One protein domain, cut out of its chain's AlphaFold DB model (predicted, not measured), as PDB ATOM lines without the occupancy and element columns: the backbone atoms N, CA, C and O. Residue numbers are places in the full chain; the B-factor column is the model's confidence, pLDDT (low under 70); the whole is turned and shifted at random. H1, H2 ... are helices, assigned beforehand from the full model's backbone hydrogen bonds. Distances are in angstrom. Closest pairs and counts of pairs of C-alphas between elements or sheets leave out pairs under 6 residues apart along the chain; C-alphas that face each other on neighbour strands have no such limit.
ATOM      1  N   PHE A   3      16.343 -22.414  12.906       93.88
ATOM      2  CA  PHE A   3      17.030 -21.447  13.763       93.88
ATOM      3  C   PHE A   3      16.146 -20.266  14.188       93.88
ATOM      4  O   PHE A   3      16.062 -19.956  15.368       93.88
ATOM      5  N   TYR A   4      15.421 -19.642  13.251       93.62
ATOM      6  CA  TYR A   4      14.559 -18.503  13.582       93.62
ATOM      7  C   TYR A   4      13.464 -18.867  14.593       93.62
ATOM      8  O   TYR A   4      13.296 -18.173  15.592       93.62
ATOM      9  N   LYS A   5      12.738 -19.974  14.372       94.38
ATOM     10  CA  LYS A   5      11.676 -20.382  15.302       94.38
ATOM     11  C   LYS A   5      12.236 -20.759  16.677       94.38
ATOM     12  O   LYS A   5      11.624 -20.406  17.671       94.38
ATOM     13  N   GLU A   6      13.395 -21.417  16.726       93.56
ATOM     14  CA  GLU A   6      14.060 -21.839  17.968       93.56
ATOM     15  C   GLU A   6      14.504 -20.621  18.786       93.56
ATOM     16  O   GLU A   6      14.216 -20.539  19.978       93.56
ATOM     17  N   MET A   7      15.067 -19.610  18.118       91.00
ATOM     18  CA  MET A   7      15.435 -18.340  18.746       91.00
ATOM     19  C   MET A   7      14.226 -17.596  19.323       91.00
ATOM     20  O   MET A   7      14.300 -17.082  20.437       91.00
ATOM     21  N   VAL A   8      13.108 -17.530  18.590       91.25
ATOM     22  CA  VAL A   8      11.896 -16.857  19.088       91.25
ATOM     23  C   VAL A   8      11.232 -17.644  20.225       91.25
ATOM     24  O   VAL A   8      10.638 -17.045  21.118       91.25
ATOM     25  N   GLU A   9      11.341 -18.973  20.212       90.50
ATOM     26  CA  GLU A   9      10.872 -19.859  21.287       90.50
ATOM     27  C   GLU A   9      11.785 -19.815  22.530       90.50
ATOM     28  O   GLU A   9      11.413 -20.348  23.574       90.50
ATOM     29  N   GLY A  10      12.948 -19.155  22.448       86.06
ATOM     30  CA  GLY A  10      13.931 -19.111  23.531       86.06
ATOM     31  C   GLY A  10      14.592 -20.465  23.789       86.06
ATOM     32  O   GLY A  10      15.068 -20.710  24.901       86.06
ATOM     33  N   ASP A  11      14.602 -21.354  22.792       83.06
ATOM     34  CA  ASP A  11      15.257 -22.649  22.901       83.06
ATOM     35  C   ASP A  11      16.772 -22.438  23.017       83.06
ATOM     36  O   ASP A  11      17.387 -21.732  22.225       83.06
ATOM     37  N   SER A  12      17.370 -23.016  24.055       75.88
ATOM     38  CA  SER A  12      18.807 -22.909  24.335       75.88
ATOM     39  C   SER A  12      19.542 -24.239  24.169       75.88
ATOM     40  O   SER A  12      20.743 -24.323  24.452       75.88
ATOM     41  N   PHE A  13      18.824 -25.266  23.702       84.62
ATOM     42  CA  PHE A  13      19.324 -26.612  23.437       84.62
ATOM     43  C   PHE A  13      19.282 -26.958  21.943       84.62
ATOM     44  O   PHE A  13      19.217 -28.131  21.574       84.62
ATOM     45  N   ASP A  14      19.380 -25.953  21.074       91.06
ATOM     46  CA  ASP A  14      19.492 -26.153  19.634       91.06
ATOM     47  C   ASP A  14      20.928 -26.508  19.191       91.06
ATOM     48  O   ASP A  14      21.907 -26.438  19.944       91.06
ATOM     49  N   PHE A  15      21.063 -26.923  17.930       94.06
ATOM     50  CA  PHE A  15      22.354 -27.303  17.361       94.06
ATOM     51  C   PHE A  15      23.366 -26.149  17.354       94.06
ATOM     52  O   PHE A  15      24.541 -26.374  17.634       94.06
ATOM     53  N   VAL A  16      22.940 -24.925  17.029       94.88
ATOM     54  CA  VAL A  16      23.822 -23.756  16.912       94.88
ATOM     55  C   VAL A  16      24.379 -23.385  18.281       94.88
ATOM     56  O   VAL A  16      25.600 -23.245  18.403       94.88
ATOM     57  N   ALA A  17      23.521 -23.301  19.301       93.25
ATOM     58  CA  ALA A  17      23.881 -23.012  20.684       93.25
ATOM     59  C   ALA A  17      24.803 -24.093  21.268       93.25
ATOM     60  O   ALA A  17      25.838 -23.779  21.861       93.25
ATOM     61  N   ASN A  18      24.481 -25.372  21.052       94.69
ATOM     62  CA  ASN A  18      25.307 -26.480  21.532       94.69
ATOM     63  C   ASN A  18      26.657 -26.550  20.801       94.69
ATOM     64  O   ASN A  18      27.698 -26.658  21.443       94.69
ATOM     65  N   SER A  19      26.669 -26.419  19.471       95.19
ATOM     66  CA  SER A  19      27.899 -26.395  18.668       95.19
ATOM     67  C   SER A  19      28.803 -25.222  19.061       95.19
ATOM     68  O   SER A  19      30.014 -25.407  19.183       95.19
ATOM     69  N   ALA A  20      28.225 -24.046  19.326       94.88
ATOM     70  CA  ALA A  20      28.950 -22.877  19.813       94.88
ATOM     71  C   ALA A  20      29.658 -23.175  21.145       94.88
ATOM     72  O   ALA A  20      30.876 -23.037  21.246       94.88
ATOM     73  N   ARG A  21      28.920 -23.705  22.132       94.38
ATOM     74  CA  ARG A  21      29.468 -24.091  23.445       94.38
ATOM     75  C   ARG A  21      30.567 -25.148  23.339       94.38
ATOM     76  O   ARG A  21      31.628 -24.979  23.929       94.38
ATOM     77  N   CYS A  22      30.336 -26.221  22.584       96.25
ATOM     78  CA  CYS A  22      31.287 -27.331  22.480       96.25
ATOM     79  C   CYS A  22      32.583 -26.956  21.751       96.25
ATOM     80  O   CYS A  22      33.613 -27.576  21.996       96.25
ATOM     81  N   LYS A  23      32.537 -25.978  20.841       95.50
ATOM     82  CA  LYS A  23      33.681 -25.592  20.001       95.50
ATOM     83  C   LYS A  23      34.340 -24.282  20.437       95.50
ATOM     84  O   LYS A  23      35.272 -23.843  19.773       95.50
ATOM     85  N   GLY A  24      33.863 -23.657  21.517       95.31
ATOM     86  CA  GLY A  24      34.348 -22.348  21.963       95.31
ATOM     87  C   GLY A  24      34.079 -21.227  20.954       95.31
ATOM     88  O   GLY A  24      34.855 -20.281  20.877       95.31
ATOM     89  N   LEU A  25      33.011 -21.352  20.164       95.62
ATOM     90  CA  LEU A  25      32.594 -20.366  19.167       95.62
ATOM     91  C   LEU A  25      31.436 -19.523  19.703       95.62
ATOM     92  O   LEU A  25      30.695 -19.935  20.596       95.62
ATOM     93  N   THR A  26      31.218 -18.364  19.099       95.50
ATOM     94  CA  THR A  26      29.975 -17.608  19.267       95.50
ATOM     95  C   THR A  26      28.820 -18.267  18.489       95.50
ATOM     96  O   THR A  26      29.050 -18.979  17.503       95.50
ATOM     97  N   PRO A  27      27.548 -18.017  18.865       92.44
ATOM     98  CA  PRO A  27      26.400 -18.517  18.105       92.44
ATOM     99  C   PRO A  27      26.413 -18.096  16.631       92.44
ATOM    100  O   PRO A  27      26.059 -18.892  15.767       92.44
ATOM    101  N   ILE A  28      26.874 -16.877  16.324       94.50
ATOM    102  CA  ILE A  28      26.937 -16.381  14.944       94.50
ATOM    103  C   ILE A  28      28.007 -17.104  14.116       94.50
ATOM    104  O   ILE A  28      27.759 -17.438  12.959       94.50
ATOM    105  N   GLU A  29      29.165 -17.416  14.701       96.94
ATOM    106  CA  GLU A  29      30.206 -18.213  14.039       96.94
ATOM    107  C   GLU A  29      29.739 -19.651  13.804       96.94
ATOM    108  O   GLU A  29      29.939 -20.197  12.720       96.94
ATOM    109  N   SER A  30      29.069 -20.246  14.793       96.75
ATOM    110  CA  SER A  30      28.475 -21.582  14.682       96.75
ATOM    111  C   SER A  30      27.400 -21.633  13.587       96.75
ATOM    112  O   SER A  30      27.390 -22.561  12.779       96.75
ATOM    113  N   LEU A  31      26.545 -20.605  13.498       96.12
ATOM    114  CA  LEU A  31      25.536 -20.481  12.443       96.12
ATOM    115  C   LEU A  31      26.173 -20.301  11.061       96.12
ATOM    116  O   LEU A  31      25.778 -20.989  10.123       96.12
ATOM    117  N   LYS A  32      27.170 -19.416  10.932       97.00
ATOM    118  CA  LYS A  32      27.888 -19.208   9.669       97.00
ATOM    119  C   LYS A  32      28.523 -20.510   9.187       97.00
ATOM    120  O   LYS A  32      28.304 -20.912   8.050       97.00
ATOM    121  N   LYS A  33      29.208 -21.219  10.089       96.56
ATOM    122  CA  LYS A  33      29.783 -22.527   9.788       96.56
ATOM    123  C   LYS A  33      28.719 -23.542   9.366       96.56
ATOM    124  O   LYS A  33      28.940 -24.277   8.415       96.56
ATOM    125  N   LEU A  34      27.564 -23.573  10.030       97.00
ATOM    126  CA  LEU A  34      26.463 -24.452   9.633       97.00
ATOM    127  C   LEU A  34      25.954 -24.136   8.217       97.00
ATOM    128  O   LEU A  34      25.634 -25.061   7.470       97.00
ATOM    129  N   CYS A  35      25.878 -22.858   7.833       97.00
ATOM    130  CA  CYS A  35      25.513 -22.454   6.473       97.00
ATOM    131  C   CYS A  35      26.544 -22.920   5.436       97.00
ATOM    132  O   CYS A  35      26.147 -23.476   4.408       97.00
ATOM    133  N   ASP A  36      27.834 -22.737   5.724       97.69
ATOM    134  CA  ASP A  36      28.932 -23.171   4.853       97.69
ATOM    135  C   ASP A  36      28.919 -24.706   4.704       97.69
ATOM    136  O   ASP A  36      28.771 -25.221   3.596       97.69
ATOM    137  N   ASP A  37      28.900 -25.441   5.824       97.69
ATOM    138  CA  ASP A  37      28.880 -26.910   5.855       97.69
ATOM    139  C   ASP A  37      27.641 -27.484   5.119       97.69
ATOM    140  O   ASP A  37      27.726 -28.497   4.419       97.69
ATOM    141  N   THR A  38      26.472 -26.837   5.238       97.38
ATOM    142  CA  THR A  38      25.248 -27.252   4.524       97.38
ATOM    143  C   THR A  38      25.369 -27.028   3.016       97.38
ATOM    144  O   THR A  38      24.902 -27.853   2.226       97.38
ATOM    145  N   SER A  39      25.990 -25.921   2.605       96.69
ATOM    146  CA  SER A  39      26.199 -25.590   1.193       96.69
ATOM    147  C   SER A  39      27.168 -26.575   0.540       96.69
ATOM    148  O   SER A  39      26.859 -27.127  -0.520       96.69
ATOM    149  N   ASP A  40      28.272 -26.878   1.224       98.12
ATOM    150  CA  ASP A  40      29.264 -27.865   0.795       98.12
ATOM    151  C   ASP A  40      28.644 -29.261   0.671       98.12
ATOM    152  O   ASP A  40      28.854 -29.956  -0.328       98.12
ATOM    153  N   LEU A  41      27.804 -29.661   1.634       97.50
ATOM    154  CA  LEU A  41      27.082 -30.931   1.580       97.50
ATOM    155  C   LEU A  41      26.155 -31.009   0.362       97.50
ATOM    156  O   LEU A  41      26.151 -32.016  -0.347       97.50
ATOM    157  N   ILE A  42      25.377 -29.958   0.090       96.31
ATOM    158  CA  ILE A  42      24.497 -29.910  -1.086       96.31
ATOM    159  C   ILE A  42      25.314 -30.016  -2.378       96.31
ATOM    160  O   ILE A  42      24.932 -30.748  -3.296       96.31
ATOM    161  N   GLN A  43      26.453 -29.326  -2.460       96.94
ATOM    162  CA  GLN A  43      27.341 -29.414  -3.615       96.94
ATOM    163  C   GLN A  43      27.919 -30.825  -3.781       96.94
ATOM    164  O   GLN A  43      27.924 -31.354  -4.895       96.94
ATOM    165  N   ALA A  44      28.350 -31.464  -2.692       96.31
ATOM    166  CA  ALA A  44      28.846 -32.836  -2.708       96.31
ATOM    167  C   ALA A  44      27.765 -33.823  -3.176       96.31
ATOM    168  O   ALA A  44      28.020 -34.643  -4.058       96.31
ATOM    169  N   LEU A  45      26.535 -33.696  -2.667       94.88
ATOM    170  CA  LEU A  45      25.392 -34.503  -3.103       94.88
ATOM    171  C   LEU A  45      25.131 -34.341  -4.604       94.88
ATOM    172  O   LEU A  45      25.004 -35.333  -5.320       94.88
ATOM    173  N   ARG A  46      25.124 -33.104  -5.110       95.06
ATOM    174  CA  ARG A  46      24.970 -32.822  -6.546       95.06
ATOM    175  C   ARG A  46      26.079 -33.445  -7.381       95.06
ATOM    176  O   ARG A  46      25.802 -34.012  -8.432       95.06
ATOM    177  N   MET A  47      27.325 -33.366  -6.919       95.38
ATOM    178  CA  MET A  47      28.466 -33.975  -7.605       95.38
ATOM    179  C   MET A  47      28.346 -35.498  -7.675       95.38
ATOM    180  O   MET A  47      28.559 -36.063  -8.745       95.38
ATOM    181  N   LEU A  48      27.945 -36.151  -6.581       91.38
ATOM    182  CA  LEU A  48      27.698 -37.596  -6.550       91.38
ATOM    183  C   LEU A  48      26.515 -37.993  -7.448       91.38
ATOM    184  O   LEU A  48      26.578 -38.996  -8.158       91.38
ATOM    185  N   GLY A  49      25.459 -37.176  -7.470       92.25
ATOM    186  CA  GLY A  49      24.272 -37.400  -8.292       92.25
ATOM    187  C   GLY A  49      24.533 -37.371  -9.800       92.25
ATOM    188  O   GLY A  49      23.821 -38.044 -10.540       92.25
ATOM    189  N   LYS A  50      25.579 -36.674 -10.271       91.88
ATOM    190  CA  LYS A  50      25.921 -36.590 -11.707       91.88
ATOM    191  C   LYS A  50      26.186 -37.947 -12.357       91.88
ATOM    192  O   LYS A  50      25.975 -38.085 -13.557       91.88
ATOM    193  N   ALA A  51      26.630 -38.938 -11.584       90.12
ATOM    194  CA  ALA A  51      26.898 -40.277 -12.100       90.12
ATOM    195  C   ALA A  51      25.616 -41.047 -12.475       90.12
ATOM    196  O   ALA A  51      25.683 -41.999 -13.247       90.12
ATOM    197  N   HIS A  52      24.451 -40.654 -11.944       92.88
ATOM    198  CA  HIS A  52      23.192 -41.350 -12.191       92.88
ATOM    199  C   HIS A  52      22.008 -40.377 -12.214       92.88
ATOM    200  O   HIS A  52      21.597 -39.849 -11.179       92.88
ATOM    201  N   ILE A  53      21.392 -40.198 -13.389       90.88
ATOM    202  CA  ILE A  53      20.310 -39.223 -13.603       90.88
ATOM    203  C   ILE A  53      19.145 -39.386 -12.615       90.88
ATOM    204  O   ILE A  53      18.637 -38.399 -12.089       90.88
ATOM    205  N   GLY A  54      18.774 -40.625 -12.276       91.50
ATOM    206  CA  GLY A  54      17.723 -40.887 -11.291       91.50
ATOM    207  C   GLY A  54      18.082 -40.400  -9.881       91.50
ATOM    208  O   GLY A  54      17.219 -39.888  -9.173       91.50
ATOM    209  N   ILE A  55      19.361 -40.490  -9.494       92.94
ATOM    210  CA  ILE A  55      19.840 -40.006  -8.191       92.94
ATOM    211  C   ILE A  55      19.898 -38.479  -8.211       92.94
ATOM    212  O   ILE A  55      19.411 -37.850  -7.277       92.94
ATOM    213  N   SER A  56      20.410 -37.876  -9.289       93.94
ATOM    214  CA  SER A  56      20.395 -36.419  -9.466       93.94
ATOM    215  C   SER A  56      18.981 -35.850  -9.327       93.94
ATOM    216  O   SER A  56      18.761 -34.906  -8.569       93.94
ATOM    217  N   ASN A  57      18.001 -36.463  -9.996       92.94
ATOM    218  CA  ASN A  57      16.605 -36.034  -9.931       92.94
ATOM    219  C   ASN A  57      16.025 -36.181  -8.520       92.94
ATOM    220  O   ASN A  57      15.319 -35.285  -8.057       92.94
ATOM    221  N   ALA A  58      16.333 -37.279  -7.825       92.88
ATOM    222  CA  ALA A  58      15.894 -37.494  -6.448       92.88
ATOM    223  C   ALA A  58      16.503 -36.467  -5.478       92.88
ATOM    224  O   ALA A  58      15.786 -35.928  -4.637       92.88
ATOM    225  N   ILE A  59      17.792 -36.150  -5.626       94.25
ATOM    226  CA  ILE A  59      18.495 -35.148  -4.813       94.25
ATOM    227  C   ILE A  59      17.873 -33.764  -5.011       94.25
ATOM    228  O   ILE A  59      17.500 -33.120  -4.031       94.25
ATOM    229  N   GLU A  60      17.685 -33.319  -6.257       92.81
ATOM    230  CA  GLU A  60      17.071 -32.011  -6.522       92.81
ATOM    231  C   GLU A  60      15.609 -31.962  -6.063       92.81
ATOM    232  O   GLU A  60      15.170 -30.957  -5.497       92.81
ATOM    233  N   ALA A  61      14.850 -33.051  -6.239       91.38
ATOM    234  CA  ALA A  61      13.486 -33.157  -5.723       91.38
ATOM    235  C   ALA A  61      13.449 -33.016  -4.197       91.38
ATOM    236  O   ALA A  61      12.616 -32.283  -3.666       91.38
ATOM    237  N   PHE A  62      14.358 -33.698  -3.498       93.12
ATOM    238  CA  PHE A  62      14.439 -33.642  -2.047       93.12
ATOM    239  C   PHE A  62      14.819 -32.242  -1.563       93.12
ATOM    240  O   PHE A  62      14.114 -31.690  -0.723       93.12
ATOM    241  N   ILE A  63      15.877 -31.637  -2.112       93.06
ATOM    242  CA  ILE A  63      16.341 -30.305  -1.694       93.06
ATOM    243  C   ILE A  63      15.244 -29.259  -1.925       93.06
ATOM    244  O   ILE A  63      14.853 -28.561  -0.989       93.06
ATOM    245  N   SER A  64      14.703 -29.178  -3.144       91.44
ATOM    246  CA  SER A  64      13.663 -28.196  -3.485       91.44
ATOM    247  C   SER A  64      12.375 -28.407  -2.683       91.44
ATOM    248  O   SER A  64      11.804 -27.445  -2.158       91.44
ATOM    249  N   GLY A  65      11.942 -29.659  -2.520       92.94
ATOM    250  CA  GLY A  65      10.766 -30.013  -1.731       92.94
ATOM    251  C   GLY A  65      10.944 -29.699  -0.246       92.94
ATOM    252  O   GLY A  65      10.059 -29.105   0.368       92.94
ATOM    253  N   HIS A  66      12.103 -30.026   0.325       94.19
ATOM    254  CA  HIS A  66      12.405 -29.771   1.731       94.19
ATOM    255  C   HIS A  66      12.483 -28.272   2.033       94.19
ATOM    256  O   HIS A  66      11.915 -27.813   3.028       94.19
ATOM    257  N   VAL A  67      13.126 -27.496   1.153       93.88
ATOM    258  CA  VAL A  67      13.177 -26.036   1.280       93.88
ATOM    259  C   VAL A  67      11.770 -25.449   1.198       93.88
ATOM    260  O   VAL A  67      11.354 -24.710   2.090       93.88
ATOM    261  N   THR A  68      10.994 -25.845   0.187       93.75
ATOM    262  CA  THR A  68       9.614 -25.368   0.019       93.75
ATOM    263  C   THR A  68       8.745 -25.700   1.225       93.75
ATOM    264  O   THR A  68       7.986 -24.854   1.701       93.75
ATOM    265  N   TYR A  69       8.854 -26.919   1.751       94.06
ATOM    266  CA  TYR A  69       8.125 -27.326   2.943       94.06
ATOM    267  C   TYR A  69       8.421 -26.374   4.109       94.06
ATOM    268  O   TYR A  69       7.494 -25.821   4.693       94.06
ATOM    269  N   GLN A  70       9.691 -26.092   4.410       95.44
ATOM    270  CA  GLN A  70      10.028 -25.206   5.530       95.44
ATOM    271  C   GLN A  70       9.580 -23.754   5.302       95.44
ATOM    272  O   GLN A  70       9.085 -23.129   6.236       95.44
ATOM    273  N   LEU A  71       9.669 -23.238   4.071       94.88
ATOM    274  CA  LEU A  71       9.227 -21.875   3.736       94.88
ATOM    275  C   LEU A  71       7.705 -21.688   3.801       94.88
ATOM    276  O   LEU A  71       7.221 -20.582   4.034       94.88
ATOM    277  N   THR A  72       6.932 -22.756   3.600       92.31
ATOM    278  CA  THR A  72       5.464 -22.678   3.513       92.31
ATOM    279  C   THR A  72       4.740 -23.085   4.793       92.31
ATOM    280  O   THR A  72       3.563 -22.753   4.960       92.31
ATOM    281  N   GLN A  73       5.412 -23.800   5.694       94.00
ATOM    282  CA  GLN A  73       4.833 -24.270   6.947       94.00
ATOM    283  C   GLN A  73       4.888 -23.188   8.027       94.00
ATOM    284  O   GLN A  73       5.959 -22.703   8.395       94.00
ATOM    285  N   ARG A  74       3.724 -22.878   8.621       93.00
ATOM    286  CA  ARG A  74       3.589 -21.867   9.692       93.00
ATOM    287  C   ARG A  74       4.534 -22.115  10.869       93.00
ATOM    288  O   ARG A  74       5.022 -21.159  11.459       93.00
ATOM    289  N   ARG A  75       4.836 -23.387  11.160       94.62
ATOM    290  CA  ARG A  75       5.754 -23.819  12.226       94.62
ATOM    291  C   ARG A  75       7.107 -23.101  12.195       94.62
ATOM    292  O   ARG A  75       7.667 -22.847  13.250       94.62
ATOM    293  N   TYR A  76       7.642 -22.803  11.011       95.19
ATOM    294  CA  TYR A  76       8.967 -22.189  10.879       95.19
ATOM    295  C   TYR A  76       8.932 -20.660  10.873       95.19
ATOM    296  O   TYR A  76       9.991 -20.042  10.882       95.19
ATOM    297  N   ARG A  77       7.735 -20.054  10.869       94.25
ATOM    298  CA  ARG A  77       7.531 -18.601  10.991       94.25
ATOM    299  C   ARG A  77       8.289 -17.763   9.955       94.25
ATOM    300  O   ARG A  77       8.657 -16.625  10.203       94.25
ATOM    301  N   MET A  78       8.478 -18.309   8.755       94.25
ATOM    302  CA  MET A  78       9.226 -17.642   7.680       94.25
ATOM    303  C   MET A  78       8.559 -16.342   7.205       94.25
ATOM    304  O   MET A  78       9.249 -15.436   6.756       94.25
ATOM    305  N   ALA A  79       7.239 -16.217   7.373       92.94
ATOM    306  CA  ALA A  79       6.497 -14.994   7.068       92.94
ATOM    307  C   ALA A  79       6.858 -13.806   7.981       92.94
ATOM    308  O   ALA A  79       6.643 -12.666   7.581       92.94
ATOM    309  N   ASP A  80       7.413 -14.065   9.169       94.75
ATOM    310  CA  ASP A  80       7.877 -13.016  10.084       94.75
ATOM    311  C   ASP A  80       9.190 -12.387   9.585       94.75
ATOM    312  O   ASP A  80       9.503 -11.250   9.928       94.75
ATOM    313  N   LEU A  81       9.956 -13.130   8.773       92.56
ATOM    314  CA  LEU A  81      11.178 -12.659   8.121       92.56
ATOM    315  C   LEU A  81      10.868 -11.978   6.787       92.56
ATOM    316  O   LEU A  81      11.337 -10.872   6.536       92.56
ATOM    317  N   ASP A  82      10.072 -12.634   5.941       93.25
ATOM    318  CA  ASP A  82       9.531 -12.044   4.720       93.25
ATOM    319  C   ASP A  82       8.211 -12.723   4.337       93.25
ATOM    320  O   ASP A  82       8.137 -13.928   4.070       93.25
ATOM    321  N   SER A  83       7.154 -11.916   4.240       89.38
ATOM    322  CA  SER A  83       5.832 -12.336   3.765       89.38
ATOM    323  C   SER A  83       5.843 -12.996   2.375       89.38
ATOM    324  O   SER A  83       4.931 -13.763   2.059       89.38
ATOM    325  N   LYS A  84       6.873 -12.741   1.555       92.62
ATOM    326  CA  LYS A  84       7.021 -13.272   0.192       92.62
ATOM    327  C   LYS A  84       7.593 -14.688   0.130       92.62
ATOM    328  O   LYS A  84       7.361 -15.389  -0.849       92.62
ATOM    329  N   PHE A  85       8.247 -15.183   1.183       90.00
ATOM    330  CA  PHE A  85       8.879 -16.508   1.144       90.00
ATOM    331  C   PHE A  85       7.903 -17.655   0.867       90.00
ATOM    332  O   PHE A  85       8.176 -18.525   0.041       90.00
ATOM    333  N   ALA A  86       6.746 -17.662   1.527       87.56
ATOM    334  CA  ALA A  86       5.739 -18.695   1.315       87.56
ATOM    335  C   ALA A  86       5.111 -18.666  -0.099       87.56
ATOM    336  O   ALA A  86       5.023 -19.736  -0.713       87.56
ATOM    337  N   PRO A  87       4.637 -17.522  -0.639       89.75
ATOM    338  CA  PRO A  87       4.093 -17.481  -1.997       89.75
ATOM    339  C   PRO A  87       5.147 -17.771  -3.076       89.75
ATOM    340  O   PRO A  87       4.841 -18.508  -4.020       89.75
ATOM    341  N   ASP A  88       6.385 -17.297  -2.916       91.62
ATOM    342  CA  ASP A  88       7.461 -17.547  -3.882       91.62
ATOM    343  C   ASP A  88       7.831 -19.034  -3.917       91.62
ATOM    344  O   ASP A  88       7.863 -19.652  -4.982       91.62
ATOM    345  N   ALA A  89       7.986 -19.666  -2.748       89.19
ATOM    346  CA  ALA A  89       8.280 -21.093  -2.652       89.19
ATOM    347  C   ALA A  89       7.177 -21.969  -3.275       89.19
ATOM    348  O   ALA A  89       7.471 -22.950  -3.962       89.19
ATOM    349  N   ARG A  90       5.897 -21.606  -3.092       87.38
ATOM    350  CA  ARG A  90       4.772 -22.310  -3.738       87.38
ATOM    351  C   ARG A  90       4.815 -22.178  -5.256       87.38
ATOM    352  O   ARG A  90       4.505 -23.146  -5.946       87.38
ATOM    353  N   SER A  91       5.178 -21.004  -5.766       89.19
ATOM    354  CA  SER A  91       5.307 -20.758  -7.206       89.19
ATOM    355  C   SER A  91       6.445 -21.584  -7.806       89.19
ATOM    356  O   SER A  91       6.237 -22.276  -8.803       89.19
ATOM    357  N   CYS A  92       7.602 -21.615  -7.139       84.06
ATOM    358  CA  CYS A  92       8.736 -22.449  -7.533       84.06
ATOM    359  C   CYS A  92       8.374 -23.940  -7.560       84.06
ATOM    360  O   CYS A  92       8.658 -24.618  -8.545       84.06
ATOM    361  N   LEU A  93       7.698 -24.457  -6.527       82.06
ATOM    362  CA  LEU A  93       7.297 -25.865  -6.499       82.06
ATOM    363  C   LEU A  93       6.333 -26.219  -7.637       82.06
ATOM    364  O   LEU A  93       6.525 -27.249  -8.275       82.06
ATOM    365  N   LYS A  94       5.350 -25.357  -7.929       84.19
ATOM    366  CA  LYS A  94       4.424 -25.551  -9.058       84.19
ATOM    367  C   LYS A  94       5.157 -25.621 -10.399       84.19
ATOM    368  O   LYS A  94       4.836 -26.476 -11.219       84.19
ATOM    369  N   ALA A  95       6.146 -24.754 -10.615       80.94
ATOM    370  CA  ALA A  95       6.956 -24.768 -11.832       80.94
ATOM    371  C   ALA A  95       7.773 -26.067 -11.961       80.94
ATOM    372  O   ALA A  95       7.835 -26.663 -13.037       80.94
ATOM    373  N   VAL A  96       8.344 -26.550 -10.852       74.38
ATOM    374  CA  VAL A  96       9.103 -27.809 -10.817       74.38
ATOM    375  C   VAL A  96       8.203 -29.021 -11.066       74.38
ATOM    376  O   VAL A  96       8.626 -29.943 -11.759       74.38
ATOM    377  N   THR A  97       6.976 -29.042 -10.537       75.19
ATOM    378  CA  THR A  97       6.031 -30.143 -10.789       75.19
ATOM    379  C   THR A  97       5.505 -30.138 -12.220       75.19
ATOM    380  O   THR A  97       5.443 -31.197 -12.824       75.19
ATOM    381  N   ALA A  98       5.207 -28.963 -12.784       74.38
ATOM    382  CA  ALA A  98       4.730 -28.838 -14.164       74.38
ATOM    383  C   ALA A  98       5.797 -29.205 -15.210       74.38
ATOM    384  O   ALA A  98       5.462 -29.602 -16.313       74.38
ATOM    385  N   SER A  99       7.086 -29.104 -14.868       65.94
ATOM    386  CA  SER A  99       8.192 -29.497 -15.758       65.94
ATOM    387  C   SER A  99       8.447 -31.015 -15.786       65.94
ATOM    388  O   SER A  99       9.392 -31.462 -16.434       65.94
ATOM    389  N   ARG A 100       7.685 -31.803 -15.013       61.03
ATOM    390  CA  ARG A 100       7.809 -33.270 -14.913       61.03
ATOM    391  C   ARG A 100       6.671 -34.026 -15.606       61.03
ATOM    392  O   ARG A 100       6.763 -35.250 -15.680       61.03
TER     393      ARG A 100
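This is residues 3 to 100 of the 101 residues of an uncharacterized protein of Penicillium coprophilum (UniProt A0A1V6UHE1). What shape do these atoms make? Three long helices, H3, H4 and H5, fold back and forth in a flat zigzag: H3 and H4 meet near their ends as an open V, and H5 folds back along H4. The short H2 crosses the other end of H3, and the small H1 lies at the mouth of the V, with no helix touching it. What is it built of? The printed part has 98 residues with five named helices, H1 to H5 in order along the chain, and no named strand, and its class is all helix. Is it compact? It is loose, with a radius of gyration of the C-alphas of 16.2 A, and flat, spanning 44 by 34 by 16 A.

What touches the longest helix, H3, residues 27 to 49? With residues 45 to 49 alone it touches residues 55 to 60 of H4, residues 53 to 72; the closest C-alphas, of Gly 49 and Ser 56, are 4.2 A apart. The two form a helical hairpin, opposite ways at a shallow tilt of 31 degrees. With residues 27 to 34 alone H3 touches H2, residues 15 to 23, only just about perpendicular at 73 degrees, the closest C-alphas being those of Ala 20 and Ser 30, 5.3 A apart. Where do the other helices stand? H5, residues 85 to 98, touches residues 64 to 72 of H4 in a second helical hairpin, opposite ways at a shallow tilt of 29 degrees, with the closest C-alphas, of Thr 72 and Ala 86, 4.6 A apart. H1, residues 3 to 9, is close to H2 but not clearly touching: the closest C-alphas, of Phe 3 and Val 16, are 7.8 A apart. H3 and H5 are apart. What does the backbone show? In H1, H2, H3, H4 and H5 every O i to N i+4 pair is within hydrogen-bond range. Helix packing is only just mostly aligned, with 2 of 3 touching pairs at a shallow tilt.

Where are the long helices? H3 runs 32.5 A from C-alpha 27 at (26.400, -18.517, 18.105) to C-alpha 49. H4 is 28.1 A long and H5 20.1 A, ending with C-alpha 98 at (4.730, -28.838, -14.164). How long are the others? H1 begins with C-alpha 3 at (17.030, -21.447, 13.763) and measures 9.9 A, and H2 measures 11.8 A.

How large is it? The two C-alphas farthest apart, of Gly 24 and Ala 98, are 47.2 A apart, and residues 35 to 41, in H3, stand free. Which links are long? H4 to H5 is long, residues 73 to 84, and the other three are tight. Is the printed part whole and well predicted? It has no cut, and its mean pLDDT is 91.6, with residues 99 to 100 under 70.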